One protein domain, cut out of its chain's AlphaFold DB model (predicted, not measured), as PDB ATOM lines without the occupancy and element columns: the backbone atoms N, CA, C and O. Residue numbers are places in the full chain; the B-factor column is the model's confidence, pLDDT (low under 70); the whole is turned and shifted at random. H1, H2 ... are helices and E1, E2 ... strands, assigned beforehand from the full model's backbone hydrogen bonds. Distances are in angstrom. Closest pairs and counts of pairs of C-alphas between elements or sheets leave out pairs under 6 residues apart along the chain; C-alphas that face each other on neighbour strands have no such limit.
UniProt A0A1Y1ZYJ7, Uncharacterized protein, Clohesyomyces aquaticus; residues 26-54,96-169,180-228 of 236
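Overview. This is residues 26 to 54, 96 to 169 and 180 to 228 of the 236 residues of an uncharacterized protein of Clohesyomyces aquaticus (UniProt A0A1Y1ZYJ7). A strongly twisted sheet of six strands forms the core, with H1 and H3 packed over one face and H4 on the other face, where the sheet curls round it; H5 packs by the edge strand E6. At the other edge, the hairpin of E1 and E2 has a long loop, residues 33 to 46, at one end of the longest axis. The printed part has 152 residues with five named helices and six named strands, in the order E1 E2 E3 H1 H2 E4 H3 E5 H4 H5 E6. The sheet, mixed, runs E2 E1 E3 E4 E5 E6, and the class is mixed, helices and strands. The whole is compact, with a radius of gyration of the C-alphas of 15.6 A and spans of 49 by 34 by 30 A.

Along the chain. Across the sheet come E2, residues 47 to 51; E1, residues 26 to 32, 19.7 A long from C-alpha 26 at (91.693, -9.069, 188.626); E3, residues 98 to 104, 18.1 A; E4, residues 125 to 131, 19.9 A; E5, residues 160 to 166, 19.2 A; and E6, residues 223 to 227, ending at C-alpha 227 at (89.603, 5.944, 197.536). The helices are H1, residues 105 to 114; H2, residues 117 to 120; H3, residues 138 to 154, 24.2 A, with C-alpha 138 at (104.936, 16.593, 205.065); H4, residues 182 to 193, 16.6 A; and H5, residues 203 to 217, 20.3 A.

Arrangement. E2 and E1 are antiparallel, with N 48 and O 31 2.8 A apart. The other neighbours are parallel, with these N and O atoms within hydrogen-bond range: N 101 and O 28 of E3 and E1, 2.7 A apart, and, each 2.8 A apart, N 127 and O 100 of E4 and E3, N 128 and O 162 of E4 and E5, and N 161 and O 223 of E5 and E6. E3, H1 H2, E4 and E4, H3, E5 are strand-helix-strand units, two parallel neighbour strands with helices between, each with a right-handed crossover. With helices on both faces, the sheet makes three layers. H1 is over E1 and E3 at a height of 7.6 A over the sheet. H3, on the same face, is over E4 at 10.6 A and runs along the strands, at 16 degrees to E4 on the local plane. H1 and H3 touch, closest at the C-alphas of Ala 109 and Val 147, 5.8 A, at a shallow tilt of 31 degrees, the same way. H4 is on the opposite face; its closest C-alpha to E1 is that of Ala 185, 5.7 A from that of Val 27. H5 is on the sheet, where the closest C-alphas of H5 and E6 are those of Ser 206 and Leu 226, 6.8 A apart. H2 is not on the sheet; it is close to but not clearly touching H3, the closest C-alphas being those of Val 120 and Ser 154, 6.2 A. In H1, H3, H4 and H5 every O i to N i+4 pair is within hydrogen-bond range; H2 is too short for such a pair.

Size, cuts and confidence. The two C-alphas farthest apart, those of Leu 40 and Val 219, are 49.6 A apart. Residues 55 to 95 and 170 to 179 are not printed, with gaps of 15.3 A between C-alphas 54 and 96 and 14.7 A between C-alphas 169 and 180. The link from E1 to E2 is long, 14 residues. The mean pLDDT of the printed part is 70.7, and 61 residues are under 70, among them residues 31 to 54 and 195 to 221.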
ATOM      1  N   THR A  26      91.202  -8.286 187.496       79.12
ATOM      2  CA  THR A  26      91.693  -9.069 188.626       79.12
ATOM      3  C   THR A  26      92.524  -8.194 189.542       79.12
ATOM      4  O   THR A  26      93.080  -7.173 189.130       79.12
ATOM      5  N   VAL A  27      92.609  -8.588 190.806       79.31
ATOM      6  CA  VAL A  27      93.417  -7.887 191.793       79.31
ATOM      7  C   VAL A  27      94.380  -8.873 192.426       79.31
ATOM      8  O   VAL A  27      94.036  -9.998 192.793       79.31
ATOM      9  N   TRP A  28      95.633  -8.450 192.508       80.62
ATOM     10  CA  TRP A  28      96.718  -9.239 193.052       80.62
ATOM     11  C   TRP A  28      97.370  -8.476 194.202       80.62
ATOM     12  O   TRP A  28      97.819  -7.352 194.011       80.62
ATOM     13  N   ALA A  29      97.461  -9.092 195.383       78.19
ATOM     14  CA  ALA A  29      98.198  -8.529 196.504       78.19
ATOM     15  C   ALA A  29      99.611  -9.115 196.594       78.19
ATOM     16  O   ALA A  29      99.823 -10.323 196.768       78.19
ATOM     17  N   ALA A  30     100.600  -8.232 196.509       74.06
ATOM     18  CA  ALA A  30     101.975  -8.549 196.831       74.06
ATOM     19  C   ALA A  30     102.138  -8.526 198.355       74.06
ATOM     20  O   ALA A  30     102.050  -7.475 198.984       74.06
ATOM     21  N   THR A  31     102.374  -9.691 198.959       65.56
ATOM     22  CA  THR A  31     102.666  -9.802 200.394       65.56
ATOM     23  C   THR A  31     104.075 -10.359 200.586       65.56
ATOM     24  O   THR A  31     104.633 -11.020 199.711       65.56
ATOM     25  N   ARG A  32     104.713 -10.099 201.724       59.78
ATOM     26  CA  ARG A  32     105.928 -10.834 202.095       59.78
ATOM     27  C   ARG A  32     105.500 -12.036 202.935       59.78
ATOM     28  O   ARG A  32     104.631 -11.898 203.793       59.78
ATOM     29  N   ASN A  33     106.053 -13.218 202.656       51.72
ATOM     30  CA  ASN A  33     105.837 -14.366 203.525       51.72
ATOM     31  C   ASN A  33     106.765 -14.238 204.715       51.72
ATOM     32  O   ASN A  33     107.967 -14.035 204.544       51.72
ATOM     33  N   TYR A  34     106.226 -14.387 205.912       49.88
ATOM     34  CA  TYR A  34     107.062 -14.465 207.100       49.88
ATOM     35  C   TYR A  34     106.760 -15.719 207.922       49.88
ATOM     36  O   TYR A  34     107.220 -15.800 209.059       49.88
ATOM     37  N   ASP A  35     106.037 -16.696 207.359       44.28
ATOM     38  CA  ASP A  35     105.535 -17.859 208.104       44.28
ATOM     39  C   ASP A  35     106.601 -18.864 208.557       44.28
ATOM     40  O   ASP A  35     106.269 -19.820 209.250       44.28
ATOM     41  N   THR A  36     107.888 -18.677 208.260       39.84
ATOM     42  CA  THR A  36     108.916 -19.642 208.714       39.84
ATOM     43  C   THR A  36     110.250 -19.050 209.170       39.84
ATOM     44  O   THR A  36     111.058 -19.777 209.744       39.84
ATOM     45  N   GLY A  37     110.506 -17.751 208.982       40.81
ATOM     46  CA  GLY A  37     111.830 -17.162 209.239       40.81
ATOM     47  C   GLY A  37     112.085 -16.729 210.687       40.81
ATOM     48  O   GLY A  37     113.175 -16.935 211.224       40.81
ATOM     49  N   TYR A  38     111.068 -16.184 211.364       40.78
ATOM     50  CA  TYR A  38     111.252 -15.588 212.696       40.78
ATOM     51  C   TYR A  38     111.522 -16.607 213.807       40.78
ATOM     52  O   TYR A  38     112.229 -16.285 214.758       40.78
ATOM     53  N   ALA A  39     111.040 -17.846 213.673       45.56
ATOM     54  CA  ALA A  39     111.339 -18.911 214.633       45.56
ATOM     55  C   ALA A  39     112.795 -19.419 214.542       45.56
ATOM     56  O   ALA A  39     113.257 -20.105 215.450       45.56
ATOM     57  N   LEU A  40     113.518 -19.085 213.465       47.41
ATOM     58  CA  LEU A  40     114.879 -19.563 213.186       47.41
ATOM     59  C   LEU A  40     115.905 -18.433 212.989       47.41
ATOM     60  O   LEU A  40     117.060 -18.716 212.682       47.41
ATOM     61  N   GLY A  41     115.517 -17.163 213.161       42.66
ATOM     62  CA  GLY A  41     116.409 -16.017 212.936       42.66
ATOM     63  C   GLY A  41     116.820 -15.821 211.471       42.66
ATOM     64  O   GLY A  41     117.842 -15.198 211.201       42.66
ATOM     65  N   ILE A  42     116.047 -16.367 210.529       44.16
ATOM     66  CA  ILE A  42     116.292 -16.240 209.091       44.16
ATOM     67  C   ILE A  42     115.434 -15.082 208.586       44.16
ATOM     68  O   ILE A  42     114.214 -15.085 208.770       44.16
ATOM     69  N   GLU A  43     116.065 -14.083 207.966       47.22
ATOM     70  CA  GLU A  43     115.343 -12.993 207.312       47.22
ATOM     71  C   GLU A  43     114.312 -13.563 206.320       47.22
ATOM     72  O   GLU A  43     114.600 -14.534 205.617       47.22
ATOM     73  N   PRO A  44     113.094 -13.002 206.250       47.84
ATOM     74  CA  PRO A  44     112.071 -13.439 205.306       47.84
ATOM     75  C   PRO A  44     112.540 -13.192 203.860       47.84
ATOM     76  O   PRO A  44     112.348 -12.116 203.301       47.84
ATOM     77  N   THR A  45     113.150 -14.201 203.238       47.09
ATOM     78  CA  THR A  45     113.714 -14.133 201.878       47.09
ATOM     79  C   THR A  45     112.685 -14.325 200.765       47.09
ATOM     80  O   THR A  45     113.043 -14.276 199.589       47.09
ATOM     81  N   HIS A  46     111.407 -14.555 201.089       50.69
ATOM     82  CA  HIS A  46     110.394 -14.907 200.095       50.69
ATOM     83  C   HIS A  46     109.190 -13.962 200.130       50.69
ATOM     84  O   HIS A  46     108.405 -13.929 201.077       50.69
ATOM     85  N   ILE A  47     109.020 -13.203 199.048       51.97
ATOM     86  CA  ILE A  47     107.772 -12.503 198.735       51.97
ATOM     87  C   ILE A  47     106.736 -13.577 198.384       51.97
ATOM     88  O   ILE A  47     106.981 -14.374 197.478       51.97
ATOM     89  N   CYS A  48     105.606 -13.624 199.094       52.44
ATOM     90  CA  CYS A  48     104.485 -14.494 198.735       52.44
ATOM     91  C   CYS A  48     103.359 -13.686 198.111       52.44
ATOM     92  O   CYS A  48     102.874 -12.685 198.632       52.44
ATOM     93  N   LYS A  49     102.939 -14.139 196.945       56.97
ATOM     94  CA  LYS A  49     101.954 -13.457 196.124       56.97
ATOM     95  C   LYS A  49     100.616 -14.147 196.375       56.97
ATOM     96  O   LYS A  49     100.499 -15.312 196.022       56.97
ATOM     97  N   ARG A  50      99.650 -13.462 197.005       58.00
ATOM     98  CA  ARG A  50      98.314 -14.021 197.276       58.00
ATOM     99  C   ARG A  50      97.288 -13.392 196.344       58.00
ATOM    100  O   ARG A  50      97.223 -12.168 196.210       58.00
ATOM    101  N   PHE A  51      96.497 -14.235 195.691       55.44
ATOM    102  CA  PHE A  51      95.415 -13.782 194.831       55.44
ATOM    103  C   PHE A  51      94.207 -13.334 195.662       55.44
ATOM    104  O   PHE A  51      93.822 -14.005 196.622       55.44
ATOM    105  N   ILE A  52      93.640 -12.175 195.323       55.03
ATOM    106  CA  ILE A  52      92.489 -11.590 196.019       55.03
ATOM    107  C   ILE A  52      91.569 -11.043 194.926       55.03
ATOM    108  O   ILE A  52      91.658  -9.881 194.561       55.03
ATOM    109  N   GLY A  53      90.758 -11.914 194.327       49.62
ATOM    110  CA  GLY A  53      89.865 -11.587 193.208       49.62
ATOM    111  C   GLY A  53      89.300 -12.849 192.537       49.62
ATOM    112  O   GLY A  53      89.462 -13.941 193.087       49.62
ATOM    113  N   PRO A  54      88.658 -12.748 191.358       49.28
ATOM    114  CA  PRO A  54      88.233 -13.902 190.554       49.28
ATOM    115  C   PRO A  54      89.400 -14.498 189.747       49.28
ATOM    116  O   PRO A  54      90.012 -13.809 188.935       49.28
ATOM    117  N   ASP A  96      97.201  -6.059 181.737       83.06
ATOM    118  CA  ASP A  96      96.370  -4.958 181.224       83.06
ATOM    119  C   ASP A  96      95.013  -4.828 181.927       83.06
ATOM    120  O   ASP A  96      94.312  -3.835 181.761       83.06
ATOM    121  N   ARG A  97      94.611  -5.844 182.692       83.44
ATOM    122  CA  ARG A  97      93.383  -5.864 183.496       83.44
ATOM    123  C   ARG A  97      93.661  -6.307 184.930       83.44
ATOM    124  O   ARG A  97      92.763  -6.786 185.609       83.44
ATOM    125  N   THR A  98      94.903  -6.192 185.397       84.12
ATOM    126  CA  THR A  98      95.268  -6.607 186.757       84.12
ATOM    127  C   THR A  98      95.725  -5.409 187.574       84.12
ATOM    128  O   THR A  98      96.661  -4.719 187.174       84.12
ATOM    129  N   VAL A  99      95.111  -5.192 188.737       87.25
ATOM    130  CA  VAL A  99      95.618  -4.257 189.749       87.25
ATOM    131  C   VAL A  99      96.604  -4.974 190.657       87.25
ATOM    132  O   VAL A  99      96.259  -5.969 191.290       87.25
ATOM    133  N   ILE A 100      97.820  -4.441 190.764       86.69
ATOM    134  CA  ILE A 100      98.832  -4.912 191.710       86.69
ATOM    135  C   ILE A 100      98.753  -4.089 192.997       86.69
ATOM    136  O   ILE A 100      99.210  -2.950 193.040       86.69
ATOM    137  N   TYR A 101      98.185  -4.650 194.057       86.44
ATOM    138  CA  TYR A 101      98.205  -4.061 195.390       86.44
ATOM    139  C   TYR A 101      99.556  -4.320 196.073       86.44
ATOM    140  O   TYR A 101      99.938  -5.471 196.288       86.44
ATOM    141  N   LEU A 102     100.278  -3.250 196.415       84.69
ATOM    142  CA  LEU A 102     101.624  -3.310 197.003       84.69
ATOM    143  C   LEU A 102     101.646  -3.055 198.520       84.69
ATOM    144  O   LEU A 102     102.717  -2.872 199.093       84.69
ATOM    145  N   GLY A 103     100.487  -3.029 199.181       81.12
ATOM    146  CA  GLY A 103     100.417  -2.630 200.584       81.12
ATOM    147  C   GLY A 103     100.576  -1.121 200.750       81.12
ATOM    148  O   GLY A 103     100.205  -0.344 199.866       81.12
ATOM    149  N   ASP A 104     101.118  -0.702 201.891       82.31
ATOM    150  CA  ASP A 104     101.319   0.715 202.172       82.31
ATOM    151  C   ASP A 104     102.536   1.318 201.461       82.31
ATOM    152  O   ASP A 104     103.315   0.627 200.811       82.31
ATOM    153  N   THR A 105     102.731   2.634 201.585       79.38
ATOM    154  CA  THR A 105     103.883   3.311 200.959       79.38
ATOM    155  C   THR A 105     105.252   2.772 201.406       79.38
ATOM    156  O   THR A 105     106.195   2.804 200.617       79.38
ATOM    157  N   ALA A 106     105.398   2.269 202.635       76.88
ATOM    158  CA  ALA A 106     106.658   1.687 203.096       76.88
ATOM    159  C   ALA A 106     106.855   0.280 202.512       76.88
ATOM    160  O   ALA A 106     107.896   0.004 201.913       76.88
ATOM    161  N   ALA A 107     105.829  -0.566 202.597       77.38
ATOM    162  CA  ALA A 107     105.806  -1.906 202.024       77.38
ATOM    163  C   ALA A 107     106.013  -1.877 200.505       77.38
ATOM    164  O   ALA A 107     106.788  -2.671 199.976       77.38
ATOM    165  N   ALA A 108     105.401  -0.923 199.805       81.06
ATOM    166  CA  ALA A 108     105.557  -0.752 198.370       81.06
ATOM    167  C   ALA A 108     106.996  -0.390 197.989       81.06
ATOM    168  O   ALA A 108     107.537  -0.972 197.052       81.06
ATOM    169  N   ALA A 109     107.639   0.526 198.724       81.06
ATOM    170  CA  ALA A 109     109.041   0.871 198.486       81.06
ATOM    171  C   ALA A 109     109.964  -0.342 198.680       81.06
ATOM    172  O   ALA A 109     110.850  -0.587 197.860       81.06
ATOM    173  N   GLU A 110     109.737  -1.126 199.737       77.19
ATOM    174  CA  GLU A 110     110.484  -2.362 199.968       77.19
ATOM    175  C   GLU A 110     110.240  -3.400 198.868       77.19
ATOM    176  O   GLU A 110     111.189  -3.995 198.365       77.19
ATOM    177  N   LEU A 111     108.984  -3.610 198.469       76.38
ATOM    178  CA  LEU A 111     108.628  -4.577 197.434       76.38
ATOM    179  C   LEU A 111     109.265  -4.215 196.093       76.38
ATOM    180  O   LEU A 111     109.872  -5.080 195.465       76.38
ATOM    181  N   LEU A 112     109.205  -2.945 195.690       80.12
ATOM    182  CA  LEU A 112     109.827  -2.471 194.453       80.12
ATOM    183  C   LEU A 112     111.345  -2.674 194.443       80.12
ATOM    184  O   LEU A 112     111.897  -2.989 193.396       80.12
ATOM    185  N   ALA A 113     112.011  -2.566 195.596       79.44
ATOM    186  CA  ALA A 113     113.445  -2.839 195.707       79.44
ATOM    187  C   ALA A 113     113.797  -4.335 195.599       79.44
ATOM    188  O   ALA A 113     114.947  -4.680 195.336       79.44
ATOM    189  N   THR A 114     112.826  -5.224 195.826       73.50
ATOM    190  CA  THR A 114     113.031  -6.683 195.819       73.50
ATOM    191  C   THR A 114     112.554  -7.386 194.550       73.50
ATOM    192  O   THR A 114     112.971  -8.514 194.288       73.50
ATOM    193  N   LEU A 115     111.668  -6.759 193.779       73.19
ATOM    194  CA  LEU A 115     111.170  -7.305 192.520       73.19
ATOM    195  C   LEU A 115     112.201  -7.121 191.398       73.19
ATOM    196  O   LEU A 115     112.977  -6.169 191.393       73.19
ATOM    197  N   ASP A 116     112.194  -8.041 190.434       73.19
ATOM    198  CA  ASP A 116     113.048  -7.935 189.251       73.19
ATOM    199  C   ASP A 116     112.588  -6.763 188.366       73.19
ATOM    200  O   ASP A 116     111.387  -6.514 188.229       73.19
ATOM    201  N   ALA A 117     113.519  -6.060 187.725       77.50
ATOM    202  CA  ALA A 117     113.187  -4.921 186.866       77.50
ATOM    203  C   ALA A 117     112.264  -5.349 185.709       77.50
ATOM    204  O   ALA A 117     111.288  -4.665 185.390       77.50
ATOM    205  N   ASP A 118     112.497  -6.537 185.148       77.19
ATOM    206  CA  ASP A 118     111.664  -7.118 184.087       77.19
ATOM    207  C   ASP A 118     110.232  -7.435 184.557       77.19
ATOM    208  O   ASP A 118     109.299  -7.499 183.756       77.19
ATOM    209  N   GLU A 119     110.029  -7.641 185.858       74.00
ATOM    210  CA  GLU A 119     108.706  -7.871 186.438       74.00
ATOM    211  C   GLU A 119     107.952  -6.563 186.646       74.00
ATOM    212  O   GLU A 119     106.787  -6.454 186.256       74.00
ATOM    213  N   VAL A 120     108.631  -5.575 187.230       79.81
ATOM    214  CA  VAL A 120     108.055  -4.273 187.579       79.81
ATOM    215  C   VAL A 120     107.689  -3.475 186.328       79.81
ATOM    216  O   VAL A 120     106.616  -2.880 186.273       79.81
ATOM    217  N   THR A 121     108.503  -3.548 185.270       85.56
ATOM    218  CA  THR A 121     108.250  -2.846 183.995       85.56
ATOM    219  C   THR A 121     106.918  -3.193 183.333       85.56
ATOM    220  O   THR A 121     106.418  -2.418 182.519       85.56
ATOM    221  N   ARG A 122     106.323  -4.335 183.688       82.75
ATOM    222  CA  ARG A 122     105.065  -4.829 183.114       82.75
ATOM    223  C   ARG A 122     103.833  -4.384 183.904       82.75
ATOM    224  O   ARG A 122     102.716  -4.729 183.522       82.75
ATOM    225  N   PHE A 123     104.005  -3.661 185.012       86.62
ATOM    226  CA  PHE A 123     102.883  -3.183 185.818       86.62
ATOM    227  C   PHE A 123     102.180  -2.032 185.103       86.62
ATOM    228  O   PHE A 123     102.791  -1.016 184.780       86.62
ATOM    229  N   ARG A 124     100.870  -2.188 184.894       89.25
ATOM    230  CA  ARG A 124     100.016  -1.146 184.307       89.25
ATOM    231  C   ARG A 124      99.104  -0.481 185.326       89.25
ATOM    232  O   ARG A 124      98.854   0.717 185.224       89.25
ATOM    233  N   HIS A 125      98.650  -1.226 186.328       90.38
ATOM    234  CA  HIS A 125      97.759  -0.710 187.359       90.38
ATOM    235  C   HIS A 125      98.264  -1.128 188.732       90.38
ATOM    236  O   HIS A 125      98.494  -2.310 188.985       90.38
ATOM    237  N   VAL A 126      98.444  -0.156 189.617       89.94
ATOM    238  CA  VAL A 126      98.986  -0.376 190.959       89.94
ATOM    239  C   VAL A 126      98.027   0.200 191.987       89.94
ATOM    240  O   VAL A 126      97.486   1.282 191.783       89.94
ATOM    241  N   ALA A 127      97.834  -0.507 193.097       89.44
ATOM    242  CA  ALA A 127      97.116  -0.019 194.261       89.44
ATOM    243  C   ALA A 127      98.040   0.070 195.481       89.44
ATOM    244  O   ALA A 127      98.906  -0.781 195.691       89.44
ATOM    245  N   LEU A 128      97.837   1.104 196.287       87.56
ATOM    246  CA  LEU A 128      98.588   1.407 197.501       87.56
ATOM    247  C   LEU A 128      97.606   1.735 198.620       87.56
ATOM    248  O   LEU A 128      96.620   2.433 198.376       87.56
ATOM    249  N   SER A 129      97.893   1.309 199.845       82.94
ATOM    250  CA  SER A 129      97.252   1.877 201.029       82.94
ATOM    251  C   SER A 129      98.060   3.055 201.575       82.94
ATOM    252  O   SER A 129      99.287   3.134 201.502       82.94
ATOM    253  N   ASP A 130      97.345   4.027 202.113       77.69
ATOM    254  CA  ASP A 130      97.889   5.214 202.749       77.69
ATOM    255  C   ASP A 130      97.298   5.278 204.157       77.69
ATOM    256  O   ASP A 130      96.251   5.894 204.388       77.69
ATOM    257  N   PHE A 131      97.948   4.553 205.074       69.44
ATOM    258  CA  PHE A 131      97.635   4.576 206.500       69.44
ATOM    259  C   PHE A 131      98.016   5.942 207.063       69.44
ATOM    260  O   PHE A 131      99.190   6.327 207.048       69.44
ATOM    261  N   ALA A 132      97.042   6.687 207.578       57.28
ATOM    262  CA  ALA A 132      97.339   7.951 208.229       57.28
ATOM    263  C   ALA A 132      96.372   8.254 209.378       57.28
ATOM    264  O   ALA A 132      95.159   8.183 209.191       57.28
ATOM    265  N   PRO A 133      96.878   8.705 210.543       55.75
ATOM    266  CA  PRO A 133      96.052   9.421 211.504       55.75
ATOM    267  C   PRO A 133      95.618  10.781 210.922       55.75
ATOM    268  O   PRO A 133      96.217  11.294 209.976       55.75
ATOM    269  N   ALA A 134      94.592  11.389 211.521       55.38
ATOM    270  CA  ALA A 134      93.801  12.526 211.019       55.38
ATOM    271  C   ALA A 134      94.545  13.804 210.536       55.38
ATOM    272  O   ALA A 134      93.898  14.721 210.024       55.38
ATOM    273  N   ALA A 135      95.874  13.904 210.669       58.75
ATOM    274  CA  ALA A 135      96.677  15.046 210.230       58.75
ATOM    275  C   ALA A 135      97.605  14.691 209.052       58.75
ATOM    276  O   ALA A 135      98.402  13.757 209.110       58.75
ATOM    277  N   ILE A 136      97.546  15.487 207.979       65.00
ATOM    278  CA  ILE A 136      98.471  15.388 206.840       65.00
ATOM    279  C   ILE A 136      99.859  15.877 207.289       65.00
ATOM    280  O   ILE A 136     100.017  17.056 207.599       65.00
ATOM    281  N   SER A 137     100.866  14.998 207.303       70.06
ATOM    282  CA  SER A 137     102.266  15.367 207.555       70.06
ATOM    283  C   SER A 137     103.050  15.522 206.245       70.06
ATOM    284  O   SER A 137     102.782  14.838 205.254       70.06
ATOM    285  N   SER A 138     104.052  16.407 206.229       72.69
ATOM    286  CA  SER A 138     104.936  16.593 205.065       72.69
ATOM    287  C   SER A 138     105.695  15.315 204.695       72.69
ATOM    288  O   SER A 138     105.903  15.038 203.516       72.69
ATOM    289  N   ASP A 139     106.067  14.517 205.697       74.88
ATOM    290  CA  ASP A 139     106.750  13.237 205.513       74.88
ATOM    291  C   ASP A 139     105.880  12.203 204.771       74.88
ATOM    292  O   ASP A 139     106.368  11.494 203.893       74.88
ATOM    293  N   ARG A 140     104.566  12.179 205.029       72.88
ATOM    294  CA  ARG A 140     103.622  11.315 204.302       72.88
ATOM    295  C   ARG A 140     103.550  11.680 202.822       72.88
ATOM    296  O   ARG A 140     103.666  10.810 201.962       72.88
ATOM    297  N   ILE A 141     103.382  12.970 202.521       75.44
ATOM    298  CA  ILE A 141     103.343  13.458 201.132       75.44
ATOM    299  C   ILE A 141     104.656  13.112 200.425       75.44
ATOM    300  O   ILE A 141     104.640  12.671 199.276       75.44
ATOM    301  N   TYR A 142     105.784  13.268 201.122       80.56
ATOM    302  CA  TYR A 142     107.096  12.912 200.598       80.56
ATOM    303  C   TYR A 142     107.208  11.414 200.279       80.56
ATOM    304  O   TYR A 142     107.613  11.071 199.169       80.56
ATOM    305  N   ARG A 143     106.807  10.524 201.200       79.88
ATOM    306  CA  ARG A 143     106.839   9.066 200.987       79.88
ATOM    307  C   ARG A 143     105.962   8.629 199.818       79.88
ATOM    308  O   ARG A 143     106.440   7.914 198.941       79.88
ATOM    309  N   LEU A 144     104.727   9.122 199.752       81.31
ATOM    310  CA  LEU A 144     103.816   8.832 198.644       81.31
ATOM    311  C   LEU A 144     104.386   9.312 197.300       81.31
ATOM    312  O   LEU A 144     104.357   8.586 196.306       81.31
ATOM    313  N   HIS A 145     104.940  10.524 197.270       82.56
ATOM    314  CA  HIS A 145     105.568  11.072 196.072       82.56
ATOM    315  C   HIS A 145     106.814  10.275 195.658       82.56
ATOM    316  O   HIS A 145     107.040  10.072 194.466       82.56
ATOM    317  N   LYS A 146     107.612   9.810 196.623       85.38
ATOM    318  CA  LYS A 146     108.786   8.974 196.369       85.38
ATOM    319  C   LYS A 146     108.387   7.640 195.737       85.38
ATOM    320  O   LYS A 146     108.825   7.373 194.627       85.38
ATOM    321  N   VAL A 147     107.497   6.875 196.377       86.44
ATOM    322  CA  VAL A 147     107.014   5.578 195.856       86.44
ATOM    323  C   VAL A 147     106.461   5.726 194.453       86.44
ATOM    324  O   VAL A 147     106.750   4.931 193.568       86.44
ATOM    325  N   ARG A 148     105.686   6.783 194.223       85.25
ATOM    326  CA  ARG A 148     105.171   7.050 192.896       85.25
ATOM    327  C   ARG A 148     106.273   7.316 191.875       85.25
ATOM    328  O   ARG A 148     106.180   6.800 190.768       85.25
ATOM    329  N   ARG A 149     107.263   8.150 192.195       86.31
ATOM    330  CA  ARG A 149     108.380   8.395 191.276       86.31
ATOM    331  C   ARG A 149     109.124   7.108 190.961       86.31
ATOM    332  O   ARG A 149     109.469   6.890 189.806       86.31
ATOM    333  N   ASP A 150     109.317   6.267 191.968       88.00
ATOM    334  CA  ASP A 150     109.960   4.970 191.803       88.00
ATOM    335  C   ASP A 150     109.110   4.062 190.891       88.00
ATOM    336  O   ASP A 150     109.653   3.424 189.989       88.00
ATOM    337  N   LEU A 151     107.779   4.079 191.030       88.25
ATOM    338  CA  LEU A 151     106.848   3.383 190.135       88.25
ATOM    339  C   LEU A 151     106.894   3.923 188.702       88.25
ATOM    340  O   LEU A 151     107.039   3.139 187.777       88.25
ATOM    341  N   GLU A 152     106.804   5.237 188.500       87.31
ATOM    342  CA  GLU A 152     106.855   5.856 187.166       87.31
ATOM    343  C   GLU A 152     108.199   5.613 186.469       87.31
ATOM    344  O   GLU A 152     108.242   5.437 185.254       87.31
ATOM    345  N   ALA A 153     109.294   5.583 187.230       86.94
ATOM    346  CA  ALA A 153     110.618   5.277 186.701       86.94
ATOM    347  C   ALA A 153     110.771   3.792 186.341       86.94
ATOM    348  O   ALA A 153     111.420   3.466 185.349       86.94
ATOM    349  N   SER A 154     110.183   2.899 187.140       86.31
ATOM    350  CA  SER A 154     110.341   1.448 186.975       86.31
ATOM    351  C   SER A 154     109.290   0.827 186.049       86.31
ATOM    352  O   SER A 154     109.513  -0.257 185.520       86.31
ATOM    353  N   CYS A 155     108.158   1.502 185.836       88.69
ATOM    354  CA  CYS A 155     106.999   1.028 185.082       88.69
ATOM    355  C   CYS A 155     106.692   2.020 183.939       88.69
ATOM    356  O   CYS A 155     105.845   2.901 184.103       88.69
ATOM    357  N   PRO A 156     107.352   1.912 182.771       85.44
ATOM    358  CA  PRO A 156     107.157   2.863 181.666       85.44
ATOM    359  C   PRO A 156     105.727   2.851 181.104       85.44
ATOM    360  O   PRO A 156     105.266   3.835 180.531       85.44
ATOM    361  N   ASP A 157     105.033   1.734 181.305       86.38
ATOM    362  CA  ASP A 157     103.696   1.436 180.805       86.38
ATOM    363  C   ASP A 157     102.599   1.628 181.873       86.38
ATOM    364  O   ASP A 157     101.464   1.175 181.687       86.38
ATOM    365  N   LEU A 158     102.927   2.287 182.991       88.62
ATOM    366  CA  LEU A 158     102.013   2.522 184.106       88.62
ATOM    367  C   LEU A 158     100.865   3.451 183.696       88.62
ATOM    368  O   LEU A 158     101.068   4.606 183.324       88.62
ATOM    369  N   GLN A 159      99.640   2.949 183.811       89.00
ATOM    370  CA  GLN A 159      98.413   3.642 183.427       89.00
ATOM    371  C   GLN A 159      97.640   4.170 184.633       89.00
ATOM    372  O   GLN A 159      97.069   5.257 184.551       89.00
ATOM    373  N   THR A 160      97.624   3.434 185.749       88.75
ATOM    374  CA  THR A 160      96.768   3.760 186.899       88.75
ATOM    375  C   THR A 160      97.490   3.549 188.224       88.75
ATOM    376  O   THR A 160      98.123   2.516 188.437       88.75
ATOM    377  N   ILE A 161      97.334   4.507 189.141       88.50
ATOM    378  CA  ILE A 161      97.696   4.370 190.554       88.50
ATOM    379  C   ILE A 161      96.441   4.616 191.398       88.50
ATOM    380  O   ILE A 161      95.859   5.700 191.379       88.50
ATOM    381  N   ILE A 162      96.037   3.612 192.163       87.81
ATOM    382  CA  ILE A 162      94.930   3.666 193.113       87.81
ATOM    383  C   ILE A 162      95.526   3.844 194.510       87.81
ATOM    384  O   ILE A 162      96.409   3.096 194.914       87.81
ATOM    385  N   ILE A 163      95.072   4.844 195.255       86.19
ATOM    386  CA  ILE A 163      95.538   5.130 196.612       86.19
ATOM    387  C   ILE A 163      94.332   5.046 197.545       86.19
ATOM    388  O   ILE A 163      93.451   5.908 197.526       86.19
ATOM    389  N   GLN A 164      94.305   4.003 198.365       83.62
ATOM    390  CA  GLN A 164      93.303   3.775 199.394       83.62
ATOM    391  C   GLN A 164      93.701   4.502 200.676       83.62
ATOM    392  O   GLN A 164      94.731   4.200 201.272       83.62
ATOM    393  N   ARG A 165      92.873   5.438 201.138       77.12
ATOM    394  CA  ARG A 165      93.058   6.052 202.456       77.12
ATOM    395  C   ARG A 165      92.501   5.134 203.534       77.12
ATOM    396  O   ARG A 165      91.348   4.716 203.441       77.12
ATOM    397  N   VAL A 166      93.306   4.864 204.555       71.94
ATOM    398  CA  VAL A 166      92.899   4.051 205.703       71.94
ATOM    399  C   VAL A 166      93.037   4.895 206.971       71.94
ATOM    400  O   VAL A 166      94.139   5.307 207.332       71.94
ATOM    401  N   ASP A 167      91.902   5.172 207.622       62.38
ATOM    402  CA  ASP A 167      91.810   6.070 208.789       62.38
ATOM    403  C   ASP A 167      92.199   5.400 210.118       62.38
ATOM    404  O   ASP A 167      92.339   6.074 211.141       62.38
ATOM    405  N   ARG A 168      92.365   4.073 210.134       56.41
ATOM    406  CA  ARG A 168      92.753   3.307 211.323       56.41
ATOM    407  C   ARG A 168      94.140   2.713 211.128       56.41
ATOM    408  O   ARG A 168      94.400   2.046 210.135       56.41
ATOM    409  N   ILE A 169      95.019   2.963 212.094       54.34
ATOM    410  CA  ILE A 169      96.237   2.175 212.265       54.34
ATOM    411  C   ILE A 169      95.773   0.895 212.972       54.34
ATOM    412  O   ILE A 169      95.183   1.030 214.048       54.34
ATOM    413  N   LEU A 180      94.292  -7.746 201.796       71.00
ATOM    414  CA  LEU A 180      93.296  -6.943 201.086       71.00
ATOM    415  C   LEU A 180      91.934  -7.655 201.161       71.00
ATOM    416  O   LEU A 180      91.834  -8.836 200.829       71.00
ATOM    417  N   SER A 181      90.893  -6.972 201.640       74.19
ATOM    418  CA  SER A 181      89.565  -7.587 201.712       74.19
ATOM    419  C   SER A 181      89.016  -7.838 200.303       74.19
ATOM    420  O   SER A 181      89.354  -7.116 199.362       74.19
ATOM    421  N   GLY A 182      88.146  -8.843 200.151       72.62
ATOM    422  CA  GLY A 182      87.467  -9.103 198.873       72.62
ATOM    423  C   GLY A 182      86.695  -7.879 198.370       72.62
ATOM    424  O   GLY A 182      86.819  -7.515 197.210       72.62
ATOM    425  N   GLU A 183      86.020  -7.161 199.272       77.00
ATOM    426  CA  GLU A 183      85.298  -5.920 198.954       77.00
ATOM    427  C   GLU A 183      86.216  -4.821 198.394       77.00
ATOM    428  O   GLU A 183      85.856  -4.112 197.457       77.00
ATOM    429  N   MET A 184      87.427  -4.678 198.944       78.69
ATOM    430  CA  MET A 184      88.389  -3.688 198.457       78.69
ATOM    431  C   MET A 184      88.990  -4.104 197.110       78.69
ATOM    432  O   MET A 184      89.233  -3.256 196.251       78.69
ATOM    433  N   ALA A 185      89.196  -5.404 196.897       80.88
ATOM    434  CA  ALA A 185      89.580  -5.928 195.594       80.88
ATOM    435  C   ALA A 185      88.493  -5.671 194.535       80.88
ATOM    436  O   ALA A 185      88.811  -5.192 193.447       80.88
ATOM    437  N   ASP A 186      87.218  -5.878 194.861       81.62
ATOM    438  CA  ASP A 186      86.104  -5.568 193.956       81.62
ATOM    439  C   ASP A 186      86.045  -4.068 193.623       81.62
ATOM    440  O   ASP A 186      85.819  -3.675 192.474       81.62
ATOM    441  N   LEU A 187      86.340  -3.206 194.603       82.62
ATOM    442  CA  LEU A 187      86.433  -1.764 194.390       82.62
ATOM    443  C   LEU A 187      87.570  -1.399 193.421       82.62
ATOM    444  O   LEU A 187      87.380  -0.585 192.519       82.62
ATOM    445  N   TYR A 188      88.749  -2.010 193.567       85.94
ATOM    446  CA  TYR A 188      89.874  -1.793 192.651       85.94
ATOM    447  C   TYR A 188      89.575  -2.306 191.237       85.94
ATOM    448  O   TYR A 188      89.911  -1.633 190.261       85.94
ATOM    449  N   ALA A 189      88.915  -3.460 191.120       84.25
ATOM    450  CA  ALA A 189      88.435  -3.991 189.848       84.25
ATOM    451  C   ALA A 189      87.445  -3.023 189.178       84.25
ATOM    452  O   ALA A 189      87.592  -2.716 187.995       84.25
ATOM    453  N   THR A 190      86.516  -2.452 189.950       83.56
ATOM    454  CA  THR A 190      85.540  -1.461 189.465       83.56
ATOM    455  C   THR A 190      86.225  -0.210 188.909       83.56
ATOM    456  O   THR A 190      85.826   0.294 187.862       83.56
ATOM    457  N   VAL A 191      87.296   0.276 189.553       82.56
ATOM    458  CA  VAL A 191      88.087   1.419 189.048       82.56
ATOM    459  C   VAL A 191      88.706   1.126 187.675       82.56
ATOM    460  O   VAL A 191      88.811   2.034 186.853       82.56
ATOM    461  N   LEU A 192      89.099  -0.124 187.398       81.94
ATOM    462  CA  LEU A 192      89.605  -0.506 186.074       81.94
ATOM    463  C   LEU A 192      88.514  -0.564 185.004       81.94
ATOM    464  O   LEU A 192      88.789  -0.277 183.839       81.94
ATOM    465  N   GLU A 193      87.299  -0.968 185.365       81.88
ATOM    466  CA  GLU A 193      86.170  -1.014 184.428       81.88
ATOM    467  C   GLU A 193      85.597   0.373 184.146       81.88
ATOM    468  O   GLU A 193      85.158   0.638 183.027       81.88
ATOM    469  N   HIS A 194      85.667   1.255 185.144       80.06
ATOM    470  CA  HIS A 194      85.103   2.597 185.129       80.06
ATOM    471  C   HIS A 194      86.164   3.634 185.534       80.06
ATOM    472  O   HIS A 194      86.121   4.171 186.644       80.06
ATOM    473  N   PRO A 195      87.132   3.955 184.656       67.56
ATOM    474  CA  PRO A 195      88.182   4.937 184.945       67.56
ATOM    475  C   PRO A 195      87.645   6.367 185.147       67.56
ATOM    476  O   PRO A 195      88.335   7.229 185.685       67.56
ATOM    477  N   GLU A 196      86.412   6.651 184.738       65.44
ATOM    478  CA  GLU A 196      85.691   7.888 185.042       65.44
ATOM    479  C   GLU A 196      85.179   7.966 186.492       65.44
ATOM    480  O   GLU A 196      84.755   9.031 186.949       65.44
ATOM    481  N   PHE A 197      85.205   6.853 187.228       60.78
ATOM    482  CA  PHE A 197      84.628   6.750 188.559       60.78
ATOM    483  C   PHE A 197      85.560   7.386 189.605       60.78
ATOM    484  O   PHE A 197      86.623   6.866 189.959       60.78
ATOM    485  N   VAL A 198      85.161   8.559 190.108       56.00
ATOM    486  CA  VAL A 198      85.824   9.254 191.221       56.00
ATOM    487  C   VAL A 198      85.149   8.823 192.519       56.00
ATOM    488  O   VAL A 198      84.047   9.274 192.823       56.00
ATOM    489  N   ILE A 199      85.792   7.947 193.293       50.72
ATOM    490  CA  ILE A 199      85.173   7.380 194.498       50.72
ATOM    491  C   ILE A 199      85.539   8.193 195.751       50.72
ATOM    492  O   ILE A 199      86.639   8.071 196.285       50.72
ATOM    493  N   GLY A 200      84.606   9.005 196.262       49.44
ATOM    494  CA  GLY A 200      84.698   9.560 197.622       49.44
ATOM    495  C   GLY A 200      84.012  10.911 197.850       49.44
ATOM    496  O   GLY A 200      84.252  11.877 197.129       49.44
ATOM    497  N   HIS A 201      83.222  10.993 198.928       42.34
ATOM    498  CA  HIS A 201      82.490  12.182 199.388       42.34
ATOM    499  C   HIS A 201      83.368  13.287 200.026       42.34
ATOM    500  O   HIS A 201      82.873  14.379 200.305       42.34
ATOM    501  N   GLU A 202      84.684  13.090 200.188       48.44
ATOM    502  CA  GLU A 202      85.622  14.143 200.623       48.44
ATOM    503  C   GLU A 202      86.230  14.928 199.439       48.44
ATOM    504  O   GLU A 202      87.454  15.033 199.274       48.44
ATOM    505  N   GLU A 203      85.386  15.546 198.610       51.28
ATOM    506  CA  GLU A 203      85.841  16.300 197.432       51.28
ATOM    507  C   GLU A 203      86.914  17.354 197.762       51.28
ATOM    508  O   GLU A 203      87.821  17.577 196.969       51.28
ATOM    509  N   ARG A 204      86.882  18.001 198.936       49.16
ATOM    510  CA  ARG A 204      87.837  19.081 199.259       49.16
ATOM    511  C   ARG A 204      89.242  18.587 199.601       49.16
ATOM    512  O   ARG A 204      90.215  19.170 199.126       49.16
ATOM    513  N   ARG A 205      89.378  17.522 200.400       52.66
ATOM    514  CA  ARG A 205      90.690  16.949 200.766       52.66
ATOM    515  C   ARG A 205      91.261  16.084 199.649       52.66
ATOM    516  O   ARG A 205      92.481  16.024 199.494       52.66
ATOM    517  N   SER A 206      90.397  15.432 198.870       55.81
ATOM    518  CA  SER A 206      90.784  14.724 197.648       55.81
ATOM    519  C   SER A 206      91.294  15.707 196.593       55.81
ATOM    520  O   SER A 206      92.421  15.551 196.138       55.81
ATOM    521  N   ARG A 207      90.570  16.810 196.324       59.62
ATOM    522  CA  ARG A 207      91.036  17.875 195.415       59.62
ATOM    523  C   ARG A 207      92.291  18.574 195.916       59.62
ATOM    524  O   ARG A 207      93.151  18.875 195.104       59.62
ATOM    525  N   TYR A 208      92.437  18.830 197.219       62.97
ATOM    526  CA  TYR A 208      93.666  19.435 197.744       62.97
ATOM    527  C   TYR A 208      94.871  18.517 197.525       62.97
ATOM    528  O   TYR A 208      95.866  18.962 196.958       62.97
ATOM    529  N   LEU A 209      94.760  17.229 197.867       62.00
ATOM    530  CA  LEU A 209      95.819  16.253 197.610       62.00
ATOM    531  C   LEU A 209      96.063  16.068 196.107       62.00
ATOM    532  O   LEU A 209      97.209  16.118 195.686       62.00
ATOM    533  N   GLN A 210      95.019  15.936 195.284       63.53
ATOM    534  CA  GLN A 210      95.142  15.881 193.825       63.53
ATOM    535  C   GLN A 210      95.781  17.143 193.258       63.53
ATOM    536  O   GLN A 210      96.561  17.025 192.326       63.53
ATOM    537  N   SER A 211      95.479  18.328 193.791       65.69
ATOM    538  CA  SER A 211      96.051  19.600 193.336       65.69
ATOM    539  C   SER A 211      97.509  19.744 193.758       65.69
ATOM    540  O   SER A 211      98.320  20.209 192.965       65.69
ATOM    541  N   LEU A 212      97.861  19.293 194.968       65.69
ATOM    542  CA  LEU A 212      99.243  19.204 195.426       65.69
ATOM    543  C   LEU A 212     100.014  18.233 194.553       65.69
ATOM    544  O   LEU A 212     101.038  18.623 194.007       65.69
ATOM    545  N   LEU A 213      99.483  17.024 194.364       63.19
ATOM    546  CA  LEU A 213     100.008  16.055 193.421       63.19
ATOM    547  C   LEU A 213     100.165  16.753 192.066       63.19
ATOM    548  O   LEU A 213     101.293  17.037 191.710       63.19
ATOM    549  N   HIS A 214      99.116  17.158 191.351       64.06
ATOM    550  CA  HIS A 214      99.216  17.800 190.025       64.06
ATOM    551  C   HIS A 214     100.255  18.928 189.943       64.06
ATOM    552  O   HIS A 214     101.028  18.978 188.984       64.06
ATOM    553  N   LYS A 215     100.325  19.801 190.956       65.00
ATOM    554  CA  LYS A 215     101.286  20.911 191.023       65.00
ATOM    555  C   LYS A 215     102.744  20.444 191.081       65.00
ATOM    556  O   LYS A 215     103.610  21.140 190.559       65.00
ATOM    557  N   TYR A 216     103.025  19.299 191.697       57.41
ATOM    558  CA  TYR A 216     104.374  18.742 191.789       57.41
ATOM    559  C   TYR A 216     104.804  17.924 190.553       57.41
ATOM    560  O   TYR A 216     105.966  17.528 190.494       57.41
ATOM    561  N   LEU A 217     103.924  17.666 189.570       56.78
ATOM    562  CA  LEU A 217     104.115  16.531 188.648       56.78
ATOM    563  C   LEU A 217     104.363  16.868 187.174       56.78
ATOM    564  O   LEU A 217     105.316  16.345 186.617       56.78
ATOM    565  N   GLY A 218     103.590  17.740 186.523       51.03
ATOM    566  CA  GLY A 218     103.712  17.932 185.063       51.03
ATOM    567  C   GLY A 218     102.800  17.009 184.232       51.03
ATOM    568  O   GLY A 218     101.805  16.521 184.745       51.03
ATOM    569  N   VAL A 219     103.036  16.881 182.914       50.34
ATOM    570  CA  VAL A 219     101.960  16.738 181.889       50.34
ATOM    571  C   VAL A 219     101.706  15.308 181.351       50.34
ATOM    572  O   VAL A 219     100.792  15.119 180.553       50.34
ATOM    573  N   ARG A 220     102.418  14.260 181.784       53.00
ATOM    574  CA  ARG A 220     102.062  12.866 181.423       53.00
ATOM    575  C   ARG A 220     102.282  11.922 182.593       53.00
ATOM    576  O   ARG A 220     103.410  11.517 182.842       53.00
ATOM    577  N   HIS A 221     101.203  11.584 183.286       64.94
ATOM    578  CA  HIS A 221     101.243  10.706 184.450       64.94
ATOM    579  C   HIS A 221     100.103   9.693 184.416       64.94
ATOM    580  O   HIS A 221      99.083   9.968 183.777       64.94
ATOM    581  N   PRO A 222     100.264   8.550 185.107       71.94
ATOM    582  CA  PRO A 222      99.174   7.614 185.340       71.94
ATOM    583  C   PRO A 222      97.971   8.314 185.979       71.94
ATOM    584  O   PRO A 222      98.118   9.268 186.749       71.94
ATOM    585  N   ASN A 223      96.778   7.801 185.692       80.50
ATOM    586  CA  ASN A 223      95.543   8.231 186.330       80.50
ATOM    587  C   ASN A 223      95.602   7.899 187.824       80.50
ATOM    588  O   ASN A 223      95.862   6.756 188.202       80.50
ATOM    589  N   ILE A 224      95.375   8.903 188.674       78.06
ATOM    590  CA  ILE A 224      95.435   8.740 190.130       78.06
ATOM    591  C   ILE A 224      94.026   8.738 190.705       78.06
ATOM    592  O   ILE A 224      93.340   9.763 190.691       78.06
ATOM    593  N   HIS A 225      93.641   7.604 191.285       79.62
ATOM    594  CA  HIS A 225      92.370   7.433 191.976       79.62
ATOM    595  C   HIS A 225      92.608   7.454 193.479       79.62
ATOM    596  O   HIS A 225      93.452   6.725 193.992       79.62
ATOM    597  N   LEU A 226      91.872   8.304 194.187       75.31
ATOM    598  CA  LEU A 226      91.884   8.355 195.645       75.31
ATOM    599  C   LEU A 226      90.605   7.705 196.146       75.31
ATOM    600  O   LEU A 226      89.529   8.194 195.822       75.31
ATOM    601  N   LEU A 227      90.732   6.640 196.932       75.75
ATOM    602  CA  LEU A 227      89.603   5.944 197.536       75.75
ATOM    603  C   LEU A 227      89.473   6.360 198.997       75.75
ATOM    604  O   LEU A 227      90.462   6.417 199.734       75.75
ATOM    605  N   SER A 228      88.247   6.696 199.391       67.94
ATOM    606  CA  SER A 228      87.921   7.098 200.760       67.94
ATOM    607  C   SER A 228      87.569   5.878 201.628       67.94
ATOM    608  O   SER A 228      87.023   4.900 201.119       67.94
TER     609      SER A 228